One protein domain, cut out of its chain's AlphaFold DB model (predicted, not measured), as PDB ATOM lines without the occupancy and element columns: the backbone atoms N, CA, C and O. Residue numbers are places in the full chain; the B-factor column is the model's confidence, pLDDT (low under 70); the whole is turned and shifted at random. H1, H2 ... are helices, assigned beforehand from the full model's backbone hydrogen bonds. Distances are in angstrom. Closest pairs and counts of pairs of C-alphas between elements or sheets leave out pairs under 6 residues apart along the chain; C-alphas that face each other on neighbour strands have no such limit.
ATOM      1  N   THR A   2     -31.636 -15.418 204.633       71.06
ATOM      2  CA  THR A   2     -33.098 -15.217 204.570       71.06
ATOM      3  C   THR A   2     -33.870 -15.830 205.746       71.06
ATOM      4  O   THR A   2     -34.726 -15.166 206.307       71.06
ATOM      5  N   ALA A   3     -33.515 -17.044 206.187       82.38
ATOM      6  CA  ALA A   3     -34.199 -17.707 207.307       82.38
ATOM      7  C   ALA A   3     -34.058 -16.958 208.649       82.38
ATOM      8  O   ALA A   3     -34.998 -16.924 209.434       82.38
ATOM      9  N   ILE A   4     -32.905 -16.321 208.889       85.00
ATOM     10  CA  ILE A   4     -32.657 -15.538 210.111       85.00
ATOM     11  C   ILE A   4     -33.511 -14.267 210.094       85.00
ATOM     12  O   ILE A   4     -34.181 -13.976 211.073       85.00
ATOM     13  N   ILE A   5     -33.556 -13.555 208.963       87.12
ATOM     14  CA  ILE A   5     -34.396 -12.356 208.791       87.12
ATOM     15  C   ILE A   5     -35.880 -12.690 209.014       87.12
ATOM     16  O   ILE A   5     -36.578 -11.941 209.692       87.12
ATOM     17  N   THR A   6     -36.359 -13.815 208.475       90.38
ATOM     18  CA  THR A   6     -37.745 -14.260 208.679       90.38
ATOM     19  C   THR A   6     -38.028 -14.574 210.147       90.38
ATOM     20  O   THR A   6     -39.060 -14.147 210.650       90.38
ATOM     21  N   SER A   7     -37.106 -15.247 210.847       91.06
ATOM     22  CA  SER A   7     -37.248 -15.527 212.283       91.06
ATOM     23  C   SER A   7     -37.313 -14.242 213.110       91.06
ATOM     24  O   SER A   7     -38.240 -14.080 213.892       91.06
ATOM     25  N   LEU A   8     -36.385 -13.304 212.882       92.56
ATOM     26  CA  LEU A   8     -36.360 -12.014 213.582       92.56
ATOM     27  C   LEU A   8     -37.660 -11.230 213.367       92.56
ATOM     28  O   LEU A   8     -38.172 -10.607 214.292       92.56
ATOM     29  N   ARG A   9     -38.211 -11.265 212.146       94.31
ATOM     30  CA  ARG A   9     -39.493 -10.621 211.849       94.31
ATOM     31  C   ARG A   9     -40.638 -11.265 212.621       94.31
ATOM     32  O   ARG A   9     -41.387 -10.535 213.254       94.31
ATOM     33  N   SER A  10     -40.749 -12.590 212.605       95.06
ATOM     34  CA  SER A  10     -41.809 -13.282 213.343       95.06
ATOM     35  C   SER A  10     -41.720 -13.051 214.852       95.06
ATOM     36  O   SER A  10     -42.752 -12.869 215.491       95.06
ATOM     37  N   ASP A  11     -40.512 -12.995 215.419       94.44
ATOM     38  CA  ASP A  11     -40.322 -12.667 216.835       94.44
ATOM     39  C   ASP A  11     -40.813 -11.244 217.152       94.44
ATOM     40  O   ASP A  11     -41.542 -11.033 218.121       94.44
ATOM     41  N   LEU A  12     -40.456 -10.262 216.319       94.44
ATOM     42  CA  LEU A  12     -40.874  -8.869 216.498       94.44
ATOM     43  C   LEU A  12     -42.382  -8.676 216.296       94.44
ATOM     44  O   LEU A  12     -43.003  -7.933 217.049       94.44
ATOM     45  N   GLU A  13     -42.984  -9.368 215.328       93.94
ATOM     46  CA  GLU A  13     -44.437  -9.385 215.125       93.94
ATOM     47  C   GLU A  13     -45.161 -10.001 216.330       93.94
ATOM     48  O   GLU A  13     -46.179  -9.471 216.772       93.94
ATOM     49  N   ALA A  14     -44.615 -11.069 216.920       93.69
ATOM     50  CA  ALA A  14     -45.169 -11.664 218.135       93.69
ATOM     51  C   ALA A  14     -45.076 -10.713 219.340       93.69
ATOM     52  O   ALA A  14     -46.020 -10.617 220.126       93.69
ATOM     53  N   ILE A  15     -43.973  -9.968 219.473       93.12
ATOM     54  CA  ILE A  15     -43.841  -8.919 220.495       93.12
ATOM     55  C   ILE A  15     -44.891  -7.821 220.264       93.12
ATOM     56  O   ILE A  15     -45.613  -7.469 221.197       93.12
ATOM     57  N   ALA A  16     -45.009  -7.324 219.031       91.06
ATOM     58  CA  ALA A  16     -45.977  -6.303 218.625       91.06
ATOM     59  C   ALA A  16     -47.434  -6.704 218.916       91.06
ATOM     60  O   ALA A  16     -48.211  -5.880 219.404       91.06
ATOM     61  N   ASP A  17     -47.794  -7.961 218.657       90.19
ATOM     62  CA  ASP A  17     -49.122  -8.504 218.951       90.19
ATOM     63  C   ASP A  17     -49.355  -8.637 220.463       90.19
ATOM     64  O   ASP A  17     -50.383  -8.201 220.977       90.19
ATOM     65  N   SER A  18     -48.358  -9.125 221.211       88.88
ATOM     66  CA  SER A  18     -48.473  -9.328 222.664       88.88
ATOM     67  C   SER A  18     -48.728  -8.044 223.464       88.88
ATOM     68  O   SER A  18     -49.323  -8.090 224.543       88.88
ATOM     69  N   ILE A  19     -48.289  -6.894 222.941       84.69
ATOM     70  CA  ILE A  19     -48.465  -5.574 223.562       84.69
ATOM     71  C   ILE A  19     -49.630  -4.783 222.953       84.69
ATOM     72  O   ILE A  19     -49.950  -3.689 223.434       84.69
ATOM     73  N   ASN A  20     -50.287  -5.331 221.926       82.19
ATOM     74  CA  ASN A  20     -51.451  -4.733 221.295       82.19
ATOM     75  C   ASN A  20     -52.687  -4.897 222.188       82.19
ATOM     76  O   ASN A  20     -53.434  -5.872 222.123       82.19
ATOM     77  N   VAL A  21     -52.901  -3.911 223.055       71.75
ATOM     78  CA  VAL A  21     -54.094  -3.828 223.895       71.75
ATOM     79  C   VAL A  21     -55.101  -2.930 223.185       71.75
ATOM     80  O   VAL A  21     -54.863  -1.733 223.029       71.75
ATOM     81  N   GLY A  22     -56.215  -3.512 222.734       63.25
ATOM     82  CA  GLY A  22     -57.236  -2.798 221.965       63.25
ATOM     83  C   GLY A  22     -57.687  -1.500 222.643       63.25
ATOM     84  O   GLY A  22     -58.115  -1.515 223.796       63.25
ATOM     85  N   GLY A  23     -57.597  -0.388 221.909       64.31
ATOM     86  CA  GLY A  23     -58.011   0.945 222.363       64.31
ATOM     87  C   GLY A  23     -56.890   1.860 222.867       64.31
ATOM     88  O   GLY A  23     -57.192   2.991 223.231       64.31
ATOM     89  N   ALA A  24     -55.629   1.415 222.888       67.62
ATOM     90  CA  ALA A  24     -54.495   2.309 223.139       67.62
ATOM     91  C   ALA A  24     -54.140   3.131 221.886       67.62
ATOM     92  O   ALA A  24     -54.151   2.601 220.773       67.62
ATOM     93  N   ASP A  25     -53.794   4.407 222.077       77.75
ATOM     94  CA  ASP A  25     -53.225   5.251 221.021       77.75
ATOM     95  C   ASP A  25     -51.910   4.662 220.477       77.75
ATOM     96  O   ASP A  25     -51.156   3.984 221.191       77.75
ATOM     97  N   TYR A  26     -51.626   4.943 219.203       80.81
ATOM     98  CA  TYR A  26     -50.462   4.406 218.492       80.81
ATOM     99  C   TYR A  26     -49.143   4.748 219.191       80.81
ATOM    100  O   TYR A  26     -48.243   3.916 219.255       80.81
ATOM    101  N   GLU A  27     -49.020   5.939 219.766       81.31
ATOM    102  CA  GLU A  27     -47.807   6.408 220.436       81.31
ATOM    103  C   GLU A  27     -47.511   5.610 221.709       81.31
ATOM    104  O   GLU A  27     -46.353   5.344 222.033       81.31
ATOM    105  N   ILE A  28     -48.558   5.160 222.400       81.12
ATOM    106  CA  ILE A  28     -48.446   4.326 223.600       81.12
ATOM    107  C   ILE A  28     -48.085   2.900 223.211       81.12
ATOM    108  O   ILE A  28     -47.234   2.278 223.851       81.12
ATOM    109  N   TRP A  29     -48.692   2.394 222.137       87.19
ATOM    110  CA  TRP A  29     -48.293   1.125 221.542       87.19
ATOM    111  C   TRP A  29     -46.812   1.151 221.121       87.19
ATOM    112  O   TRP A  29     -46.052   0.277 221.532       87.19
ATOM    113  N   ALA A  30     -46.373   2.189 220.404       86.94
ATOM    114  CA  ALA A  30     -45.002   2.334 219.917       86.94
ATOM    115  C   ALA A  30     -43.987   2.436 221.065       86.94
ATOM    116  O   ALA A  30     -42.914   1.833 220.999       86.94
ATOM    117  N   CYS A  31     -44.327   3.140 222.151       84.88
ATOM    118  CA  CYS A  31     -43.484   3.201 223.345       84.88
ATOM    119  C   CYS A  31     -43.314   1.814 223.985       84.88
ATOM    120  O   CYS A  31     -42.187   1.341 224.134       84.88
ATOM    121  N   ARG A  32     -44.421   1.109 224.261       86.62
ATOM    122  CA  ARG A  32     -44.390  -0.246 224.842       86.62
ATOM    123  C   ARG A  32     -43.645  -1.238 223.957       86.62
ATOM    124  O   ARG A  32     -42.887  -2.069 224.453       86.62
ATOM    125  N   PHE A  33     -43.852  -1.150 222.644       90.50
ATOM    126  CA  PHE A  33     -43.144  -1.970 221.671       90.50
ATOM    127  C   PHE A  33     -41.633  -1.723 221.741       90.50
ATOM    128  O   PHE A  33     -40.849  -2.671 221.753       90.50
ATOM    129  N   SER A  34     -41.224  -0.460 221.865       89.50
ATOM    130  CA  SER A  34     -39.815  -0.067 221.956       89.50
ATOM    131  C   SER A  34     -39.149  -0.547 223.245       89.50
ATOM    132  O   SER A  34     -38.034  -1.075 223.198       89.50
ATOM    133  N   GLU A  35     -39.848  -0.458 224.378       87.75
ATOM    134  CA  GLU A  35     -39.396  -1.029 225.652       87.75
ATOM    135  C   GLU A  35     -39.227  -2.555 225.561       87.75
ATOM    136  O   GLU A  35     -38.187  -3.093 225.951       87.75
ATOM    137  N   ALA A  36     -40.208  -3.259 224.984       89.12
ATOM    138  CA  ALA A  36     -40.160  -4.711 224.818       89.12
ATOM    139  C   ALA A  36     -39.026  -5.158 223.874       89.12
ATOM    140  O   ALA A  36     -38.320  -6.133 224.154       89.12
ATOM    141  N   CYS A  37     -38.790  -4.409 222.793       91.06
ATOM    142  CA  CYS A  37     -37.686  -4.650 221.866       91.06
ATOM    143  C   CYS A  37     -36.311  -4.517 222.535       91.06
ATOM    144  O   CYS A  37     -35.395  -5.256 222.181       91.06
ATOM    145  N   GLY A  38     -36.146  -3.627 223.520       87.44
ATOM    146  CA  GLY A  38     -34.873  -3.455 224.232       87.44
ATOM    147  C   GLY A  38     -34.373  -4.747 224.892       87.44
ATOM    148  O   GLY A  38     -33.194  -5.103 224.772       87.44
ATOM    149  N   GLY A  39     -35.286  -5.488 225.527       86.75
ATOM    150  CA  GLY A  39     -34.998  -6.803 226.102       86.75
ATOM    151  C   GLY A  39     -34.611  -7.831 225.037       86.75
ATOM    152  O   GLY A  39     -33.601  -8.516 225.184       86.75
ATOM    153  N   TYR A  40     -35.363  -7.881 223.935       90.62
ATOM    154  CA  TYR A  40     -35.100  -8.786 222.813       90.62
ATOM    155  C   TYR A  40     -33.749  -8.507 222.135       90.62
ATOM    156  O   TYR A  40     -32.953  -9.413 221.933       90.62
ATOM    157  N   PHE A  41     -33.410  -7.247 221.865       92.69
ATOM    158  CA  PHE A  41     -32.137  -6.884 221.234       92.69
ATOM    159  C   PHE A  41     -30.908  -7.235 222.068       92.69
ATOM    160  O   PHE A  41     -29.825  -7.405 221.509       92.69
ATOM    161  N   SER A  42     -31.061  -7.328 223.388       89.62
ATOM    162  CA  SER A  42     -29.963  -7.656 224.299       89.62
ATOM    163  C   SER A  42     -29.562  -9.135 224.234       89.62
ATOM    164  O   SER A  42     -28.492  -9.487 224.725       89.62
ATOM    165  N   THR A  43     -30.388  -9.998 223.633       92.12
ATOM    166  CA  THR A  43     -30.112 -11.438 223.484       92.12
ATOM    167  C   THR A  43     -29.487 -11.797 222.133       92.12
ATOM    168  O   THR A  43     -29.046 -12.929 221.952       92.12
ATOM    169  N   LEU A  44     -29.437 -10.845 221.196       93.25
ATOM    170  CA  LEU A  44     -28.981 -11.058 219.825       93.25
ATOM    171  C   LEU A  44     -27.495 -10.732 219.649       93.25
ATOM    172  O   LEU A  44     -26.969  -9.780 220.234       93.25
ATOM    173  N   ASP A  45     -26.840 -11.453 218.740       93.06
ATOM    174  CA  ASP A  45     -25.506 -11.091 218.261       93.06
ATOM    175  C   ASP A  45     -25.520  -9.719 217.554       93.06
ATOM    176  O   ASP A  45     -26.536  -9.336 216.965       93.06
ATOM    177  N   PRO A  46     -24.396  -8.976 217.508       91.12
ATOM    178  CA  PRO A  46     -24.357  -7.615 216.963       91.12
ATOM    179  C   PRO A  46     -24.915  -7.458 215.537       91.12
ATOM    180  O   PRO A  46     -25.606  -6.480 215.246       91.12
ATOM    181  N   ASP A  47     -24.649  -8.416 214.645       89.81
ATOM    182  CA  ASP A  47     -25.157  -8.377 213.268       89.81
ATOM    183  C   ASP A  47     -26.653  -8.703 213.177       89.81
ATOM    184  O   ASP A  47     -27.371  -8.091 212.385       89.81
ATOM    185  N   GLN A  48     -27.142  -9.610 214.027       92.50
ATOM    186  CA  GLN A  48     -28.570  -9.918 214.131       92.50
ATOM    187  C   GLN A  48     -29.333  -8.748 214.743       92.50
ATOM    188  O   GLN A  48     -30.380  -8.368 214.231       92.50
ATOM    189  N   ARG A  49     -28.771  -8.118 215.778       93.06
ATOM    190  CA  ARG A  49     -29.322  -6.921 216.409       93.06
ATOM    191  C   ARG A  49     -29.495  -5.788 215.404       93.06
ATOM    192  O   ARG A  49     -30.548  -5.162 215.379       93.06
ATOM    193  N   ARG A  50     -28.501  -5.542 214.542       90.81
ATOM    194  CA  ARG A  50     -28.603  -4.506 213.498       90.81
ATOM    195  C   ARG A  50     -29.750  -4.796 212.524       90.81
ATOM    196  O   ARG A  50     -30.493  -3.884 212.178       90.81
ATOM    197  N   ALA A  51     -29.907  -6.052 212.108       91.38
ATOM    198  CA  ALA A  51     -31.014  -6.462 211.248       91.38
ATOM    199  C   ALA A  51     -32.376  -6.356 211.959       91.38
ATOM    200  O   ALA A  51     -33.335  -5.862 211.371       91.38
ATOM    201  N   ALA A  52     -32.447  -6.767 213.226       92.62
ATOM    202  CA  ALA A  52     -33.655  -6.711 214.041       92.62
ATOM    203  C   ALA A  52     -34.119  -5.269 214.279       92.62
ATOM    204  O   ALA A  52     -35.307  -5.006 214.155       92.62
ATOM    205  N   ILE A  53     -33.202  -4.327 214.536       91.50
ATOM    206  CA  ILE A  53     -33.535  -2.899 214.664       91.50
ATOM    207  C   ILE A  53     -34.182  -2.378 213.377       91.50
ATOM    208  O   ILE A  53     -35.218  -1.729 213.450       91.50
ATOM    209  N   GLY A  54     -33.628  -2.709 212.203       91.75
ATOM    210  CA  GLY A  54     -34.218  -2.295 210.926       91.75
ATOM    211  C   GLY A  54     -35.647  -2.814 210.733       91.75
ATOM    212  O   GLY A  54     -36.529  -2.053 210.357       91.75
ATOM    213  N   ILE A  55     -35.893  -4.087 211.058       93.00
ATOM    214  CA  ILE A  55     -37.238  -4.681 210.981       93.00
ATOM    215  C   ILE A  55     -38.178  -4.051 212.015       93.00
ATOM    216  O   ILE A  55     -39.336  -3.784 211.715       93.00
ATOM    217  N   ALA A  56     -37.694  -3.820 213.233       92.44
ATOM    218  CA  ALA A  56     -38.491  -3.229 214.294       92.44
ATOM    219  C   ALA A  56     -38.908  -1.797 213.926       92.44
ATOM    220  O   ALA A  56     -40.053  -1.425 214.170       92.44
ATOM    221  N   SER A  57     -38.026  -1.011 213.294       90.00
ATOM    222  CA  SER A  57     -38.358   0.329 212.796       90.00
ATOM    223  C   SER A  57     -39.499   0.300 211.775       90.00
ATOM    224  O   SER A  57     -40.396   1.133 211.867       90.00
ATOM    225  N   ASP A  58     -39.541  -0.693 210.877       90.00
ATOM    226  CA  ASP A  58     -40.661  -0.869 209.933       90.00
ATOM    227  C   ASP A  58     -41.994  -1.168 210.643       90.00
ATOM    228  O   ASP A  58     -43.064  -0.859 210.119       90.00
ATOM    229  N   LEU A  59     -41.938  -1.782 211.829       88.44
ATOM    230  CA  LEU A  59     -43.112  -2.104 212.642       88.44
ATOM    231  C   LEU A  59     -43.555  -0.937 213.536       88.44
ATOM    232  O   LEU A  59     -44.681  -0.959 214.019       88.44
ATOM    233  N   GLY A  60     -42.718   0.083 213.739       85.25
ATOM    234  CA  GLY A  60     -43.017   1.242 214.589       85.25
ATOM    235  C   GLY A  60     -42.187   1.332 215.873       85.25
ATOM    236  O   GLY A  60     -42.556   2.066 216.790       85.25
ATOM    237  N   TYR A  61     -41.066   0.604 215.950       85.69
ATOM    238  CA  TYR A  61     -40.032   0.821 216.965       85.69
ATOM    239  C   TYR A  61     -39.493   2.245 216.875       85.69
ATOM    240  O   TYR A  61     -39.139   2.706 215.788       85.69
ATOM    241  N   ARG A  62     -39.373   2.894 218.032       81.44
ATOM    242  CA  ARG A  62     -38.771   4.213 218.192       81.44
ATOM    243  C   ARG A  62     -37.482   4.099 218.983       81.44
ATOM    244  O   ARG A  62     -37.402   3.370 219.977       81.44
ATOM    245  N   THR A  63     -36.458   4.820 218.547       74.56
ATOM    246  CA  THR A  63     -35.232   4.927 219.333       74.56
ATOM    247  C   THR A  63     -35.484   5.798 220.572       74.56
ATOM    248  O   THR A  63     -36.404   6.613 220.583       74.56
ATOM    249  N   PRO A  64     -34.660   5.682 221.629       66.44
ATOM    250  CA  PRO A  64     -34.776   6.540 222.813       66.44
ATOM    251  C   PRO A  64     -34.620   8.042 222.521       66.44
ATOM    252  O   PRO A  64     -34.929   8.864 223.376       66.44
ATOM    253  N   GLU A  65     -34.084   8.389 221.350       66.19
ATOM    254  CA  GLU A  65     -33.868   9.763 220.893       66.19
ATOM    255  C   GLU A  65     -35.132  10.365 220.252       66.19
ATOM    256  O   GLU A  65     -35.225  11.580 220.095       66.19
ATOM    257  N   GLU A  66     -36.111   9.532 219.892       68.88
ATOM    258  CA  GLU A  66     -37.398   9.958 219.351       68.88
ATOM    259  C   GLU A  66     -38.386  10.184 220.502       68.88
ATOM    260  O   GLU A  66     -39.004   9.241 220.998       68.88
ATOM    261  N   GLU A  67     -38.547  11.439 220.938       60.91
ATOM    262  CA  GLU A  67     -39.545  11.779 221.957       60.91
ATOM    263  C   GLU A  67     -40.970  11.527 221.424       60.91
ATOM    264  O   GLU A  67     -41.372  12.096 220.406       60.91
ATOM    265  N   PRO A  68     -41.768  10.668 222.079       64.31
ATOM    266  CA  PRO A  68     -43.143  10.437 221.669       64.31
ATOM    267  C   PRO A  68     -44.053  11.624 222.008       64.31
ATOM    268  O   PRO A  68     -44.187  12.025 223.163       64.31
ATOM    269  N   GLU A  69     -44.751  12.140 220.994       68.00
ATOM    270  CA  GLU A  69     -45.855  13.086 221.169       68.00
ATOM    271  C   GLU A  69     -47.110  12.357 221.667       68.00
ATOM    272  O   GLU A  69     -47.948  11.912 220.888       68.00
ATOM    273  N   TYR A  70     -47.246  12.199 222.982       67.75
ATOM    274  CA  TYR A  70     -48.448  11.602 223.558       67.75
ATOM    275  C   TYR A  70     -49.644  12.549 223.484       67.75
ATOM    276  O   TYR A  70     -49.536  13.744 223.765       67.75
ATOM    277  N   ASN A  71     -50.825  11.993 223.212       70.38
ATOM    278  CA  ASN A  71     -52.073  12.721 223.390       70.38
ATOM    279  C   ASN A  71     -52.248  13.090 224.885       70.38
ATOM    280  O   ASN A  71     -52.337  12.197 225.730       70.38
ATOM    281  N   PRO A  72     -52.347  14.386 225.243       70.31
ATOM    282  CA  PRO A  72     -52.437  14.820 226.640       70.31
ATOM    283  C   PRO A  72     -53.739  14.380 227.334       70.31
ATOM    284  O   PRO A  72     -53.842  14.425 228.557       70.31
ATOM    285  N   GLY A  73     -54.748  13.949 226.568       73.38
ATOM    286  CA  GLY A  73     -56.009  13.428 227.090       73.38
ATOM    287  C   GLY A  73     -55.949  11.979 227.582       73.38
ATOM    288  O   GLY A  73     -56.929  11.509 228.168       73.38
ATOM    289  N   VAL A  74     -54.841  11.265 227.359       75.19
ATOM    290  CA  VAL A  74     -54.680   9.857 227.745       75.19
ATOM    291  C   VAL A  74     -53.454   9.640 228.624       75.19
ATOM    292  O   VAL A  74     -52.433  10.315 228.527       75.19
ATOM    293  N   CYS A  75     -53.561   8.655 229.505       77.19
ATOM    294  CA  CYS A  75     -52.460   8.195 230.322       77.19
ATOM    295  C   CYS A  75     -51.402   7.555 229.421       77.19
ATOM    296  O   CYS A  75     -51.649   6.482 228.871       77.19
ATOM    297  N   TRP A  76     -50.205   8.142 229.362       71.19
ATOM    298  CA  TRP A  76     -49.066   7.633 228.582       71.19
ATOM    299  C   TRP A  76     -48.739   6.157 228.865       71.19
ATOM    300  O   TRP A  76     -48.286   5.427 227.989       71.19
ATOM    301  N   ARG A  77     -49.009   5.685 230.088       70.69
ATOM    302  CA  ARG A  77     -48.719   4.311 230.504       70.69
ATOM    303  C   ARG A  77     -49.800   3.317 230.105       70.69
ATOM    304  O   ARG A  77     -49.486   2.172 229.790       70.69
ATOM    305  N   SER A  78     -51.073   3.703 230.176       69.62
ATOM    306  CA  SER A  78     -52.208   2.778 230.014       69.62
ATOM    307  C   SER A  78     -52.947   2.934 228.686       69.62
ATOM    308  O   SER A  78     -53.539   1.959 228.233       69.62
ATOM    309  N   GLY A  79     -52.893   4.110 228.057       70.88
ATOM    310  CA  GLY A  79     -53.713   4.474 226.896       70.88
ATOM    311  C   GLY A  79     -55.159   4.809 227.221       70.88
ATOM    312  O   GLY A  79     -55.918   5.187 226.341       70.88
ATOM    313  N   ILE A  80     -55.550   4.713 228.489       74.19
ATOM    314  CA  ILE A  80     -56.886   5.084 228.942       74.19
ATOM    315  C   ILE A  80     -56.923   6.596 229.136       74.19
ATOM    316  O   ILE A  80     -55.951   7.183 229.613       74.19
ATOM    317  N   ASN A  81     -58.061   7.216 228.827       76.31
ATOM    318  CA  ASN A  81     -58.305   8.623 229.127       76.31
ATOM    319  C   ASN A  81     -57.882   8.954 230.571       76.31
ATOM    320  O   ASN A  81     -58.293   8.280 231.521       76.31
ATOM    321  N   SER A  82     -57.045   9.983 230.725       77.12
ATOM    322  CA  SER A  82     -56.389  10.328 231.990       77.12
ATOM    323  C   SER A  82     -57.378  10.568 233.132       77.12
ATOM    324  O   SER A  82     -57.052  10.276 234.279       77.12
ATOM    325  N   ALA A  83     -58.599  11.025 232.825       80.06
ATOM    326  CA  ALA A  83     -59.666  11.243 233.801       80.06
ATOM    327  C   ALA A  83     -60.239   9.943 234.398       80.06
ATOM    328  O   ALA A  83     -60.835   9.970 235.472       80.06
ATOM    329  N   TYR A  84     -60.068   8.810 233.711       78.94
ATOM    330  CA  TYR A  84     -60.588   7.499 234.116       78.94
ATOM    331  C   TYR A  84     -59.490   6.498 234.472       78.94
ATOM    332  O   TYR A  84     -59.777   5.390 234.923       78.94
ATOM    333  N   CYS A  85     -58.227   6.850 234.250       75.25
ATOM    334  CA  CYS A  85     -57.126   5.973 234.585       75.25
ATOM    335  C   CYS A  85     -56.705   6.171 236.052       75.25
ATOM    336  O   CYS A  85     -56.475   7.283 236.522       75.25
ATOM    337  N   HIS A  86     -56.573   5.062 236.778       78.31
ATOM    338  CA  HIS A  86     -56.243   5.040 238.205       78.31
ATOM    339  C   HIS A  86     -54.784   4.632 238.477       78.31
ATOM    340  O   HIS A  86     -54.474   4.143 239.559       78.31
ATOM    341  N   CYS A  87     -53.870   4.796 237.506       76.25
ATOM    342  CA  CYS A  87     -52.476   4.358 237.671       76.25
ATOM    343  C   CYS A  87     -51.614   5.292 238.549       76.25
ATOM    344  O   CYS A  87     -50.477   4.947 238.879       76.25
ATOM    345  N   GLY A  88     -52.146   6.460 238.928       71.44
ATOM    346  CA  GLY A  88     -51.502   7.395 239.856       71.44
ATOM    347  C   GLY A  88     -50.255   8.098 239.311       71.44
ATOM    348  O   GLY A  88     -49.454   8.567 240.102       71.44
ATOM    349  N   HIS A  89     -50.055   8.131 237.987       69.44
ATOM    350  CA  HIS A  89     -48.892   8.755 237.329       69.44
ATOM    351  C   HIS A  89     -49.309   9.868 236.339       69.44
ATOM    352  O   HIS A  89     -48.724   9.977 235.263       69.44
ATOM    353  N   HIS A  90     -50.379  10.624 236.631       63.84
ATOM    354  CA  HIS A  90     -50.914  11.679 235.736       63.84
ATOM    355  C   HIS A  90     -50.801  13.095 236.321       63.84
ATOM    356  O   HIS A  90     -51.529  13.985 235.884       63.84
ATOM    357  N   GLU A  91     -49.969  13.275 237.346       57.53
ATOM    358  CA  GLU A  91     -49.722  14.561 238.010       57.53
ATOM    359  C   GLU A  91     -48.561  15.337 237.380       57.53
ATOM    360  O   GLU A  91     -47.567  14.691 236.974       57.53
TER     361      GLU A  91
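This is residues 2 to 91 of the 91 residues of an uncharacterized protein of Novosphingobium sp. ST904 (UniProt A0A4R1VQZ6). Two helices, H2 and H3, form a hairpin, and a third, H1, crosses over it on one side; from the end of H3 a long tail with no named element, residues 60 to 91, runs on to the end of the longest axis away from Thr 2. The 90 printed residues hold three named helices, in the order H1, H2, H3, and no named strand; the class is all helix. The whole is only just compact, close to loose, with a radius of gyration of the C-alphas of 14.7 A, and elongated, spanning 47 by 25 by 19 A.

Start with H1, residues 2 to 18, and look across to H3, residues 46 to 59: they touch, the C-alphas of Leu 8 and Ala 52 being closest at 6.0 A, and run the same way at a steep tilt of 51 degrees. Residues 12 to 16 alone of H1 touch residues 33 to 37 of H2, residues 26 to 41; the closest C-alphas, of Ala 16 and Phe 33, are 6.0 A apart, and the helices run opposite ways at a steep tilt of 49 degrees. H2 touches H3 with residues 37 to 41 alone, closest at the C-alphas of Phe 41 and Arg 49, 5.6 A apart; this hairpin runs opposite ways at a shallow tilt of 13 degrees. The helix packing is mostly crossed, but only just: of 3 touching pairs, 1 is at a shallow tilt. In H1 and H3 every O i to N i+4 pair is within hydrogen-bond range; in H2, 11 of 12 are.

Find C-alpha 2 at (-33.098, -15.217, 204.570); from there H1 runs 24.5 A to C-alpha 18. H2 runs 21.7 A from C-alpha 26 at (-50.462, 4.406, 218.492) to C-alpha 41. H3 runs 20.0 A from C-alpha 46 to C-alpha 59 at (-43.112, -2.104, 212.642).

The C-alphas farthest apart are those of Thr 2 and Glu 91, 47.8 A. The printed part has no cut; the link from H1 to H2 is short, that from H2 to H3 tight. Look for pLDDT under 70 at residues 22 to 24, 64 to 70, 78 and 89 to 91; the mean of the printed part is 82.2.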